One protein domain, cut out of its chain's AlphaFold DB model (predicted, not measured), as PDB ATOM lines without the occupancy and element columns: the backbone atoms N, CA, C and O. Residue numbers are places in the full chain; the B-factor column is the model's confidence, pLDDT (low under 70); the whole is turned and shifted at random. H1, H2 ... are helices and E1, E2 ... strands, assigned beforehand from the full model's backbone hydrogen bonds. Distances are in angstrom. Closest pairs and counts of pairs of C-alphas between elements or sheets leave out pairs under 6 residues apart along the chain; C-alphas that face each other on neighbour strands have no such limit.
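Overview. This is residues 24 to 89 of the 93 residues of an uncharacterized protein of Saprospirales bacterium (UniProt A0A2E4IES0). A long two-stranded hairpin, E1 and E2, has three short helices gathered to one side of it, each about perpendicular to the other two. H1 and H2 come near E2, H3 comes nearest to E1, and the turn of the hairpin, residues 73 to 80, reaches out past the helices. The printed part has 66 residues with three named helices and two named strands, in the order H1, H2, H3, E1, E2; the sheet, E1 - E2, is antiparallel, and the class is mixed, helices and strands. The whole is compact, with a radius of gyration of the C-alphas of 11.8 A and spans of 34 by 23 by 20 A.

Arrangement. H1, residues 24 to 31, and H2, residues 40 to 47, only just touch, with 3 pairs of C-alphas within 8 A; the closest C-alphas are those of Gln 26 and Leu 47, 7.6 A apart, and the lines are about perpendicular at 84 degrees. H2 touches H3, residues 52 to 61, with the C-alphas of Thr 40 and Pro 52 closest at 5.7 A; their lines are about perpendicular at 80 degrees. H1 and H3 are close but not clearly touching, with the C-alphas of Asn 24 and Arg 55 closest at 6.3 A. E1, residues 64 to 72, and E2, residues 81 to 89, form a hairpin of antiparallel neighbours, with 150 degrees between their directions. N 69 and O 83, 2.8 A, and N 87 and O 65, 2.9 A, are within hydrogen-bond range. The closest C-alphas of H3 and E1 are those of Arg 60 and Val 66, 6.2 A apart. Those of H1 and E2 are Tyr 31 and Ile 86, 5.9 A apart. H1 and H2 are apart from E1, and H3 is apart from E2. Residues 38 to 39 pair antiparallel with residues 83 to 84 of E2. In H1, H2 and H3 every O i to N i+4 pair is within hydrogen-bond range.

Along the chain. H1 begins at C-alpha 24, (46.581, -16.848, 42.007), and is 10.6 A long; H2 is 10.2 A and H3 14.4 A. E1 is 23.3 A long and begins at C-alpha 64, (38.182, -10.406, 44.970). E2 is 24.4 A long and ends at C-alpha 89, (33.738, -6.427, 40.771).

Size, cuts and confidence. The two C-alphas farthest apart are those of Pro 77 and Arg 89, 35.3 A. The printed part has no cut. The links H2 to H3 and H3 to E1 are tight, the links H1 to H2 and E1 to E2 are short, and no link is long. The mean pLDDT of the printed part is 91.6; residues 72 to 77 and residue 79 are under 70.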
ATOM      1  N   ASN A  24      47.652 -17.846  41.886       98.12
ATOM      2  CA  ASN A  24      46.581 -16.848  42.007       98.12
ATOM      3  C   ASN A  24      46.397 -16.015  40.732       98.12
ATOM      4  O   ASN A  24      45.262 -15.743  40.340       98.12
ATOM      5  N   GLN A  25      47.482 -15.632  40.051       97.44
ATOM      6  CA  GLN A  25      47.369 -14.921  38.779       97.44
ATOM      7  C   GLN A  25      46.732 -15.804  37.697       97.44
ATOM      8  O   GLN A  25      45.856 -15.320  36.986       97.44
ATOM      9  N   GLN A  26      47.100 -17.085  37.617       97.81
ATOM     10  CA  GLN A  26      46.518 -18.045  36.671       97.81
ATOM     11  C   GLN A  26      45.013 -18.249  36.908       97.81
ATOM     12  O   GLN A  26      44.231 -18.261  35.954       97.81
ATOM     13  N   ILE A  27      44.575 -18.335  38.169       98.12
ATOM     14  CA  ILE A  27      43.144 -18.410  38.506       98.12
ATOM     15  C   ILE A  27      42.415 -17.146  38.023       98.12
ATOM     16  O   ILE A  27      41.369 -17.234  37.374       98.12
ATOM     17  N   LEU A  28      42.966 -15.957  38.292       97.50
ATOM     18  CA  LEU A  28      42.363 -14.697  37.844       97.50
ATOM     19  C   LEU A  28      42.328 -14.577  36.318       97.50
ATOM     20  O   LEU A  28      41.364 -14.050  35.765       97.50
ATOM     21  N   GLU A  29      43.353 -15.065  35.630       96.56
ATOM     22  CA  GLU A  29      43.408 -15.070  34.172       96.56
ATOM     23  C   GLU A  29      42.252 -15.847  33.543       96.56
ATOM     24  O   GLU A  29      41.614 -15.353  32.608       96.56
ATOM     25  N   ASN A  30      41.930 -17.007  34.112       97.31
ATOM     26  CA  ASN A  30      40.902 -17.902  33.591       97.31
ATOM     27  C   ASN A  30      39.477 -17.514  34.022       97.31
ATOM     28  O   ASN A  30      38.532 -17.631  33.230       97.31
ATOM     29  N   TYR A  31      39.304 -17.015  35.250       97.62
ATOM     30  CA  TYR A  31      37.976 -16.917  35.865       97.62
ATOM     31  C   TYR A  31      37.547 -15.508  36.284       97.62
ATOM     32  O   TYR A  31      36.349 -15.268  36.447       97.62
ATOM     33  N   TRP A  32      38.460 -14.539  36.423       97.56
ATOM     34  CA  TRP A  32      38.076 -13.209  36.903       97.56
ATOM     35  C   TRP A  32      37.308 -12.403  35.851       97.56
ATOM     36  O   TRP A  32      37.835 -12.013  34.799       97.56
ATOM     37  N   GLY A  33      36.030 -12.143  36.151       95.38
ATOM     38  CA  GLY A  33      35.140 -11.354  35.303       95.38
ATOM     39  C   GLY A  33      34.815 -12.010  33.961       95.38
ATOM     40  O   GLY A  33      34.378 -11.322  33.046       95.38
ATOM     41  N   THR A  34      35.050 -13.318  33.813       95.31
ATOM     42  CA  THR A  34      34.733 -14.059  32.579       95.31
ATOM     43  C   THR A  34      33.320 -14.640  32.586       95.31
ATOM     44  O   THR A  34      32.821 -15.030  31.537       95.31
ATOM     45  N   GLY A  35      32.676 -14.721  33.757       93.75
ATOM     46  CA  GLY A  35      31.358 -15.339  33.940       93.75
ATOM     47  C   GLY A  35      31.379 -16.872  34.001       93.75
ATOM     48  O   GLY A  35      30.360 -17.472  34.365       93.75
ATOM     49  N   LYS A  36      32.531 -17.493  33.703       96.06
ATOM     50  CA  LYS A  36      32.759 -18.936  33.826       96.06
ATOM     51  C   LYS A  36      32.747 -19.360  35.292       96.06
ATOM     52  O   LYS A  36      33.266 -18.646  36.151       96.06
ATOM     53  N   SER A  37      32.156 -20.518  35.550       96.50
ATOM     54  CA  SER A  37      32.262 -21.228  36.822       96.50
ATOM     55  C   SER A  37      33.363 -22.279  36.792       96.50
ATOM     56  O   SER A  37      33.809 -22.669  35.715       96.50
ATOM     57  N   PHE A  38      33.793 -22.702  37.976       96.44
ATOM     58  CA  PHE A  38      34.768 -23.770  38.164       96.44
ATOM     59  C   PHE A  38      34.600 -24.442  39.523       96.44
ATOM     60  O   PHE A  38      34.059 -23.853  40.462       96.44
ATOM     61  N   THR A  39      35.104 -25.657  39.637       95.88
ATOM     62  CA  THR A  39      35.195 -26.429  40.875       95.88
ATOM     63  C   THR A  39      36.618 -26.346  41.435       95.88
ATOM     64  O   THR A  39      37.541 -25.885  40.765       95.88
ATOM     65  N   THR A  40      36.848 -26.779  42.677       95.50
ATOM     66  CA  THR A  40      38.236 -26.914  43.161       95.50
ATOM     67  C   THR A  40      39.009 -28.013  42.434       95.50
ATOM     68  O   THR A  40      40.230 -27.922  42.389       95.50
ATOM     69  N   GLU A  41      38.314 -28.998  41.860       94.56
ATOM     70  CA  GLU A  41      38.901 -30.059  41.029       94.56
ATOM     71  C   GLU A  41      39.324 -29.506  39.663       94.56
ATOM     72  O   GLU A  41      40.424 -29.776  39.206       94.56
ATOM     73  N   ASP A  42      38.550 -28.596  39.060       96.25
ATOM     74  CA  ASP A  42      38.973 -27.915  37.828       96.25
ATOM     75  C   ASP A  42      40.287 -27.149  38.023       96.25
ATOM     76  O   ASP A  42      41.094 -27.043  37.099       96.25
ATOM     77  N   LEU A  43      40.501 -26.587  39.219       97.69
ATOM     78  CA  LEU A  43      41.739 -25.885  39.540       97.69
ATOM     79  C   LEU A  43      42.925 -26.848  39.655       97.69
ATOM     80  O   LEU A  43      44.014 -26.495  39.207       97.69
ATOM     81  N   THR A  44      42.743 -28.033  40.240       97.44
ATOM     82  CA  THR A  44      43.818 -29.032  40.322       97.44
ATOM     83  C   THR A  44      44.087 -29.650  38.959       97.44
ATOM     84  O   THR A  44      45.227 -29.671  38.514       97.44
ATOM     85  N   ASP A  45      43.042 -30.074  38.260       97.00
ATOM     86  CA  ASP A  45      43.163 -30.965  37.109       97.00
ATOM     87  C   ASP A  45      43.522 -30.200  35.832       97.00
ATOM     88  O   ASP A  45      44.301 -30.687  35.012       97.00
ATOM     89  N   ASN A  46      42.998 -28.979  35.668       97.12
ATOM     90  CA  ASN A  46      43.226 -28.188  34.455       97.12
ATOM     91  C   ASN A  46      44.345 -27.153  34.605       97.12
ATOM     92  O   ASN A  46      44.935 -26.746  33.604       97.12
ATOM     93  N   LEU A  47      44.590 -26.670  35.827       96.69
ATOM     94  CA  LEU A  47      45.519 -25.567  36.090       96.69
ATOM     95  C   LEU A  47      46.682 -25.945  37.020       96.69
ATOM     96  O   LEU A  47      47.519 -25.084  37.284       96.69
ATOM     97  N   ASP A  48      46.747 -27.191  37.508       97.62
ATOM     98  CA  ASP A  48      47.782 -27.677  38.438       97.62
ATOM     99  C   ASP A  48      47.919 -26.796  39.700       97.62
ATOM    100  O   ASP A  48      49.000 -26.504  40.223       97.62
ATOM    101  N   ILE A  49      46.782 -26.290  40.188       98.06
ATOM    102  CA  ILE A  49      46.739 -25.419  41.358       98.06
ATOM    103  C   ILE A  49      46.834 -26.258  42.625       98.06
ATOM    104  O   ILE A  49      45.927 -27.008  42.985       98.06
ATOM    105  N   MET A  50      47.898 -26.034  43.386       98.00
ATOM    106  CA  MET A  50      48.051 -26.645  44.699       98.00
ATOM    107  C   MET A  50      47.170 -25.962  45.746       98.00
ATOM    108  O   MET A  50      47.130 -24.735  45.846       98.00
ATOM    109  N   SER A  51      46.553 -26.770  46.613       97.38
ATOM    110  CA  SER A  51      45.719 -26.292  47.726       97.38
ATOM    111  C   SER A  51      44.646 -25.288  47.268       97.38
ATOM    112  O   SER A  51      44.614 -24.153  47.754       97.38
ATOM    113  N   PRO A  52      43.746 -25.675  46.343       97.19
ATOM    114  CA  PRO A  52      42.812 -24.752  45.692       97.19
ATOM    115  C   PRO A  52      41.948 -23.975  46.693       97.19
ATOM    116  O   PRO A  52      41.738 -22.777  46.525       97.19
ATOM    117  N   GLY A  53      41.524 -24.605  47.794       96.56
ATOM    118  CA  GLY A  53      40.796 -23.919  48.865       96.56
ATOM    119  C   GLY A  53      41.574 -22.749  49.486       96.56
ATOM    120  O   GLY A  53      41.003 -21.678  49.677       96.56
ATOM    121  N   ALA A  54      42.877 -22.917  49.733       98.19
ATOM    122  CA  ALA A  54      43.731 -21.865  50.285       98.19
ATOM    123  C   ALA A  54      43.905 -20.702  49.298       98.19
ATOM    124  O   ALA A  54      43.774 -19.542  49.683       98.19
ATOM    125  N   ARG A  55      44.101 -21.004  48.008       98.50
ATOM    126  CA  ARG A  55      44.186 -19.988  46.946       98.50
ATOM    127  C   ARG A  55      42.903 -19.160  46.845       98.50
ATOM    128  O   ARG A  55      42.956 -17.938  46.751       98.50
ATOM    129  N   LEU A  56      41.732 -19.795  46.937       98.06
ATOM    130  CA  LEU A  56      40.456 -19.070  46.951       98.06
ATOM    131  C   LEU A  56      40.298 -18.174  48.187       98.06
ATOM    132  O   LEU A  56      39.709 -17.100  48.071       98.06
ATOM    133  N   THR A  57      40.814 -18.583  49.348       97.75
ATOM    134  CA  THR A  57      40.870 -17.726  50.545       97.75
ATOM    135  C   THR A  57      41.773 -16.516  50.315       97.75
ATOM    136  O   THR A  57      41.316 -15.392  50.477       97.75
ATOM    137  N   GLU A  58      42.991 -16.711  49.805       97.69
ATOM    138  CA  GLU A  58      43.924 -15.612  49.504       97.69
ATOM    139  C   GLU A  58      43.345 -14.596  48.506       97.69
ATOM    140  O   GLU A  58      43.553 -13.387  48.638       97.69
ATOM    141  N   LEU A  59      42.594 -15.064  47.503       97.69
ATOM    142  CA  LEU A  59      41.890 -14.185  46.570       97.69
ATOM    143  C   LEU A  59      40.807 -13.352  47.275       97.69
ATOM    144  O   LEU A  59      40.680 -12.160  46.986       97.69
ATOM    145  N   ARG A  60      40.048 -13.935  48.210       97.12
ATOM    146  CA  ARG A  60      39.065 -13.185  49.013       97.12
ATOM    147  C   ARG A  60      39.744 -12.147  49.898       97.12
ATOM    148  O   ARG A  60      39.328 -10.991  49.872       97.12
ATOM    149  N   ASP A  61      40.821 -12.526  50.580       96.00
ATOM    150  CA  ASP A  61      41.611 -11.626  51.432       96.00
ATOM    151  C   ASP A  61      42.230 -10.481  50.616       96.00
ATOM    152  O   ASP A  61      42.335  -9.345  51.072       96.00
ATOM    153  N   SER A  62      42.557 -10.752  49.350       95.25
ATOM    154  CA  SER A  62      43.027  -9.751  48.390       95.25
ATOM    155  C   SER A  62      41.903  -8.887  47.797       95.25
ATOM    156  O   SER A  62      42.175  -8.065  46.920       95.25
ATOM    157  N   GLY A  63      40.650  -9.057  48.234       95.62
ATOM    158  CA  GLY A  63      39.488  -8.236  47.877       95.62
ATOM    159  C   GLY A  63      38.728  -8.662  46.616       95.62
ATOM    160  O   GLY A  63      37.957  -7.864  46.071       95.62
ATOM    161  N   PHE A  64      38.949  -9.876  46.101       97.25
ATOM    162  CA  PHE A  64      38.182 -10.406  44.970       97.25
ATOM    163  C   PHE A  64      36.849 -11.016  45.427       97.25
ATOM    164  O   PHE A  64      36.770 -11.720  46.431       97.25
ATOM    165  N   ASP A  65      35.789 -10.780  44.650       97.06
ATOM    166  CA  ASP A  65      34.447 -11.313  44.910       97.06
ATOM    167  C   ASP A  65      34.342 -12.761  44.394       97.06
ATOM    168  O   ASP A  65      33.952 -13.007  43.250       97.06
ATOM    169  N   VAL A  66      34.763 -13.713  45.238       97.31
ATOM    170  CA  VAL A  66      34.738 -15.164  44.977       97.31
ATOM    171  C   VAL A  66      33.500 -15.798  45.615       97.31
ATOM    172  O   VAL A  66      33.440 -16.001  46.835       97.31
ATOM    173  N   ARG A  67      32.527 -16.174  44.785       95.38
ATOM    174  CA  ARG A  67      31.220 -16.694  45.215       95.38
ATOM    175  C   ARG A  67      31.115 -18.187  45.003       95.38
ATOM    176  O   ARG A  67      31.599 -18.680  43.992       95.38
ATOM    177  N   VAL A  68      30.413 -18.861  45.908       94.94
ATOM    178  CA  VAL A  68      29.803 -20.164  45.621       94.94
ATOM    179  C   VAL A  68      28.482 -19.879  44.916       94.94
ATOM    180  O   VAL A  68      27.684 -19.089  45.421       94.94
ATOM    181  N   VAL A  69      28.282 -20.445  43.730       90.94
ATOM    182  CA  VAL A  69      27.060 -20.243  42.932       90.94
ATOM    183  C   VAL A  69      26.164 -21.471  42.923       90.94
ATOM    184  O   VAL A  69      24.957 -21.323  42.780       90.94
ATOM    185  N   GLU A  70      26.735 -22.653  43.137       83.19
ATOM    186  CA  GLU A  70      26.005 -23.906  43.301       83.19
ATOM    187  C   GLU A  70      26.753 -24.787  44.304       83.19
ATOM    188  O   GLU A  70      27.985 -24.775  44.359       83.19
ATOM    189  N   SER A  71      25.998 -25.558  45.080       74.19
ATOM    190  CA  SER A  71      26.508 -26.660  45.892       74.19
ATOM    191  C   SER A  71      25.688 -27.879  45.500       74.19
ATOM    192  O   SER A  71      24.538 -27.990  45.925       74.19
ATOM    193  N   ASN A  72      26.228 -28.742  44.639       64.00
ATOM    194  CA  ASN A  72      25.523 -29.936  44.182       64.00
ATOM    195  C   ASN A  72      26.091 -31.185  44.866       64.00
ATOM    196  O   ASN A  72      27.286 -31.307  45.124       64.00
ATOM    197  N   SER A  73      25.205 -32.109  45.219       59.62
ATOM    198  CA  SER A  73      25.564 -33.452  45.682       59.62
ATOM    199  C   SER A  73      25.572 -34.474  44.539       59.62
ATOM    200  O   SER A  73      25.978 -35.605  44.771       59.62
ATOM    201  N   ASN A  74      25.140 -34.093  43.323       61.47
ATOM    202  CA  ASN A  74      25.005 -34.952  42.129       61.47
ATOM    203  C   ASN A  74      24.414 -36.345  42.429       61.47
ATOM    204  O   ASN A  74      24.837 -37.337  41.844       61.47
ATOM    205  N   ASP A  75      23.483 -36.419  43.390       63.75
ATOM    206  CA  ASP A  75      22.879 -37.657  43.907       63.75
ATOM    207  C   ASP A  75      23.885 -38.738  44.366       63.75
ATOM    208  O   ASP A  75      23.525 -39.898  44.568       63.75
ATOM    209  N   MET A  76      25.148 -38.358  44.594       63.12
ATOM    210  CA  MET A  76      26.201 -39.225  45.111       63.12
ATOM    211  C   MET A  76      26.319 -39.087  46.637       63.12
ATOM    212  O   MET A  76      26.318 -37.971  47.166       63.12
ATOM    213  N   PRO A  77      26.469 -40.199  47.382       68.75
ATOM    214  CA  PRO A  77      26.781 -40.140  48.803       68.75
ATOM    215  C   PRO A  77      28.181 -39.537  49.000       68.75
ATOM    216  O   PRO A  77      29.189 -40.145  48.652       68.75
ATOM    217  N   GLY A  78      28.246 -38.325  49.553       70.00
ATOM    218  CA  GLY A  78      29.501 -37.603  49.753       70.00
ATOM    219  C   GLY A  78      29.297 -36.136  50.126       70.00
ATOM    220  O   GLY A  78      28.171 -35.649  50.241       70.00
ATOM    221  N   ARG A  79      30.404 -35.415  50.341       66.56
ATOM    222  CA  ARG A  79      30.356 -33.966  50.565       66.56
ATOM    223  C   ARG A  79      29.949 -33.280  49.252       66.56
ATOM    224  O   ARG A  79      30.617 -33.521  48.251       66.56
ATOM    225  N   PRO A  80      28.936 -32.394  49.256       75.44
ATOM    226  CA  PRO A  80      28.579 -31.614  48.078       75.44
ATOM    227  C   PRO A  80      29.787 -30.857  47.523       75.44
ATOM    228  O   PRO A  80      30.539 -30.229  48.281       75.44
ATOM    229  N   GLN A  81      29.960 -30.910  46.207       84.00
ATOM    230  CA  GLN A  81      31.017 -30.196  45.515       84.00
ATOM    231  C   GLN A  81      30.531 -28.767  45.242       84.00
ATOM    232  O   GLN A  81      29.428 -28.526  44.751       84.00
ATOM    233  N   ALA A  82      31.340 -27.790  45.650       91.56
ATOM    234  CA  ALA A  82      31.011 -26.382  45.479       91.56
ATOM    235  C   ALA A  82      31.494 -25.894  44.112       91.56
ATOM    236  O   ALA A  82      32.643 -26.141  43.732       91.56
ATOM    237  N   THR A  83      30.632 -25.166  43.413       95.00
ATOM    238  CA  THR A  83      30.940 -24.485  42.157       95.00
ATOM    239  C   THR A  83      31.123 -22.999  42.432       95.00
ATOM    240  O   THR A  83      30.275 -22.354  43.056       95.00
ATOM    241  N   TYR A  84      32.226 -22.437  41.951       96.88
ATOM    242  CA  TYR A  84      32.661 -21.074  42.224       96.88
ATOM    243  C   TYR A  84      32.597 -20.181  40.987       96.88
ATOM    244  O   TYR A  84      32.711 -20.651  39.858       96.88
ATOM    245  N   LYS A  85      32.471 -18.866  41.203       97.62
ATOM    246  CA  LYS A  85      32.716 -17.812  40.203       97.62
ATOM    247  C   LYS A  85      33.496 -16.659  40.827       97.62
ATOM    248  O   LYS A  85      33.287 -16.338  41.998       97.62
ATOM    249  N   ILE A  86      34.341 -15.996  40.032       97.69
ATOM    250  CA  ILE A  86      35.025 -14.757  40.435       97.69
ATOM    251  C   ILE A  86      34.411 -13.585  39.668       97.69
ATOM    252  O   ILE A  86      34.602 -13.436  38.456       97.69
ATOM    253  N   MET A  87      33.661 -12.743  40.372       96.25
ATOM    254  CA  MET A  87      32.958 -11.617  39.759       96.25
ATOM    255  C   MET A  87      33.943 -10.554  39.271       96.25
ATOM    256  O   MET A  87      35.019 -10.378  39.835       96.25
ATOM    257  N   GLN A  88      33.567  -9.798  38.235       93.69
ATOM    258  CA  GLN A  88      34.401  -8.701  37.730       93.69
ATOM    259  C   GLN A  88      34.636  -7.616  38.796       93.69
ATOM    260  O   GLN A  88      35.710  -7.019  38.845       93.69
ATOM    261  N   ARG A  89      33.639  -7.376  39.658       90.88
ATOM    262  CA  ARG A  89      33.738  -6.427  40.771       90.88
ATOM    263  C   ARG A  89      34.614  -6.950  41.914       90.88
ATOM    264  O   ARG A  89      34.809  -8.151  42.072       90.88
TER     265      ARG A  89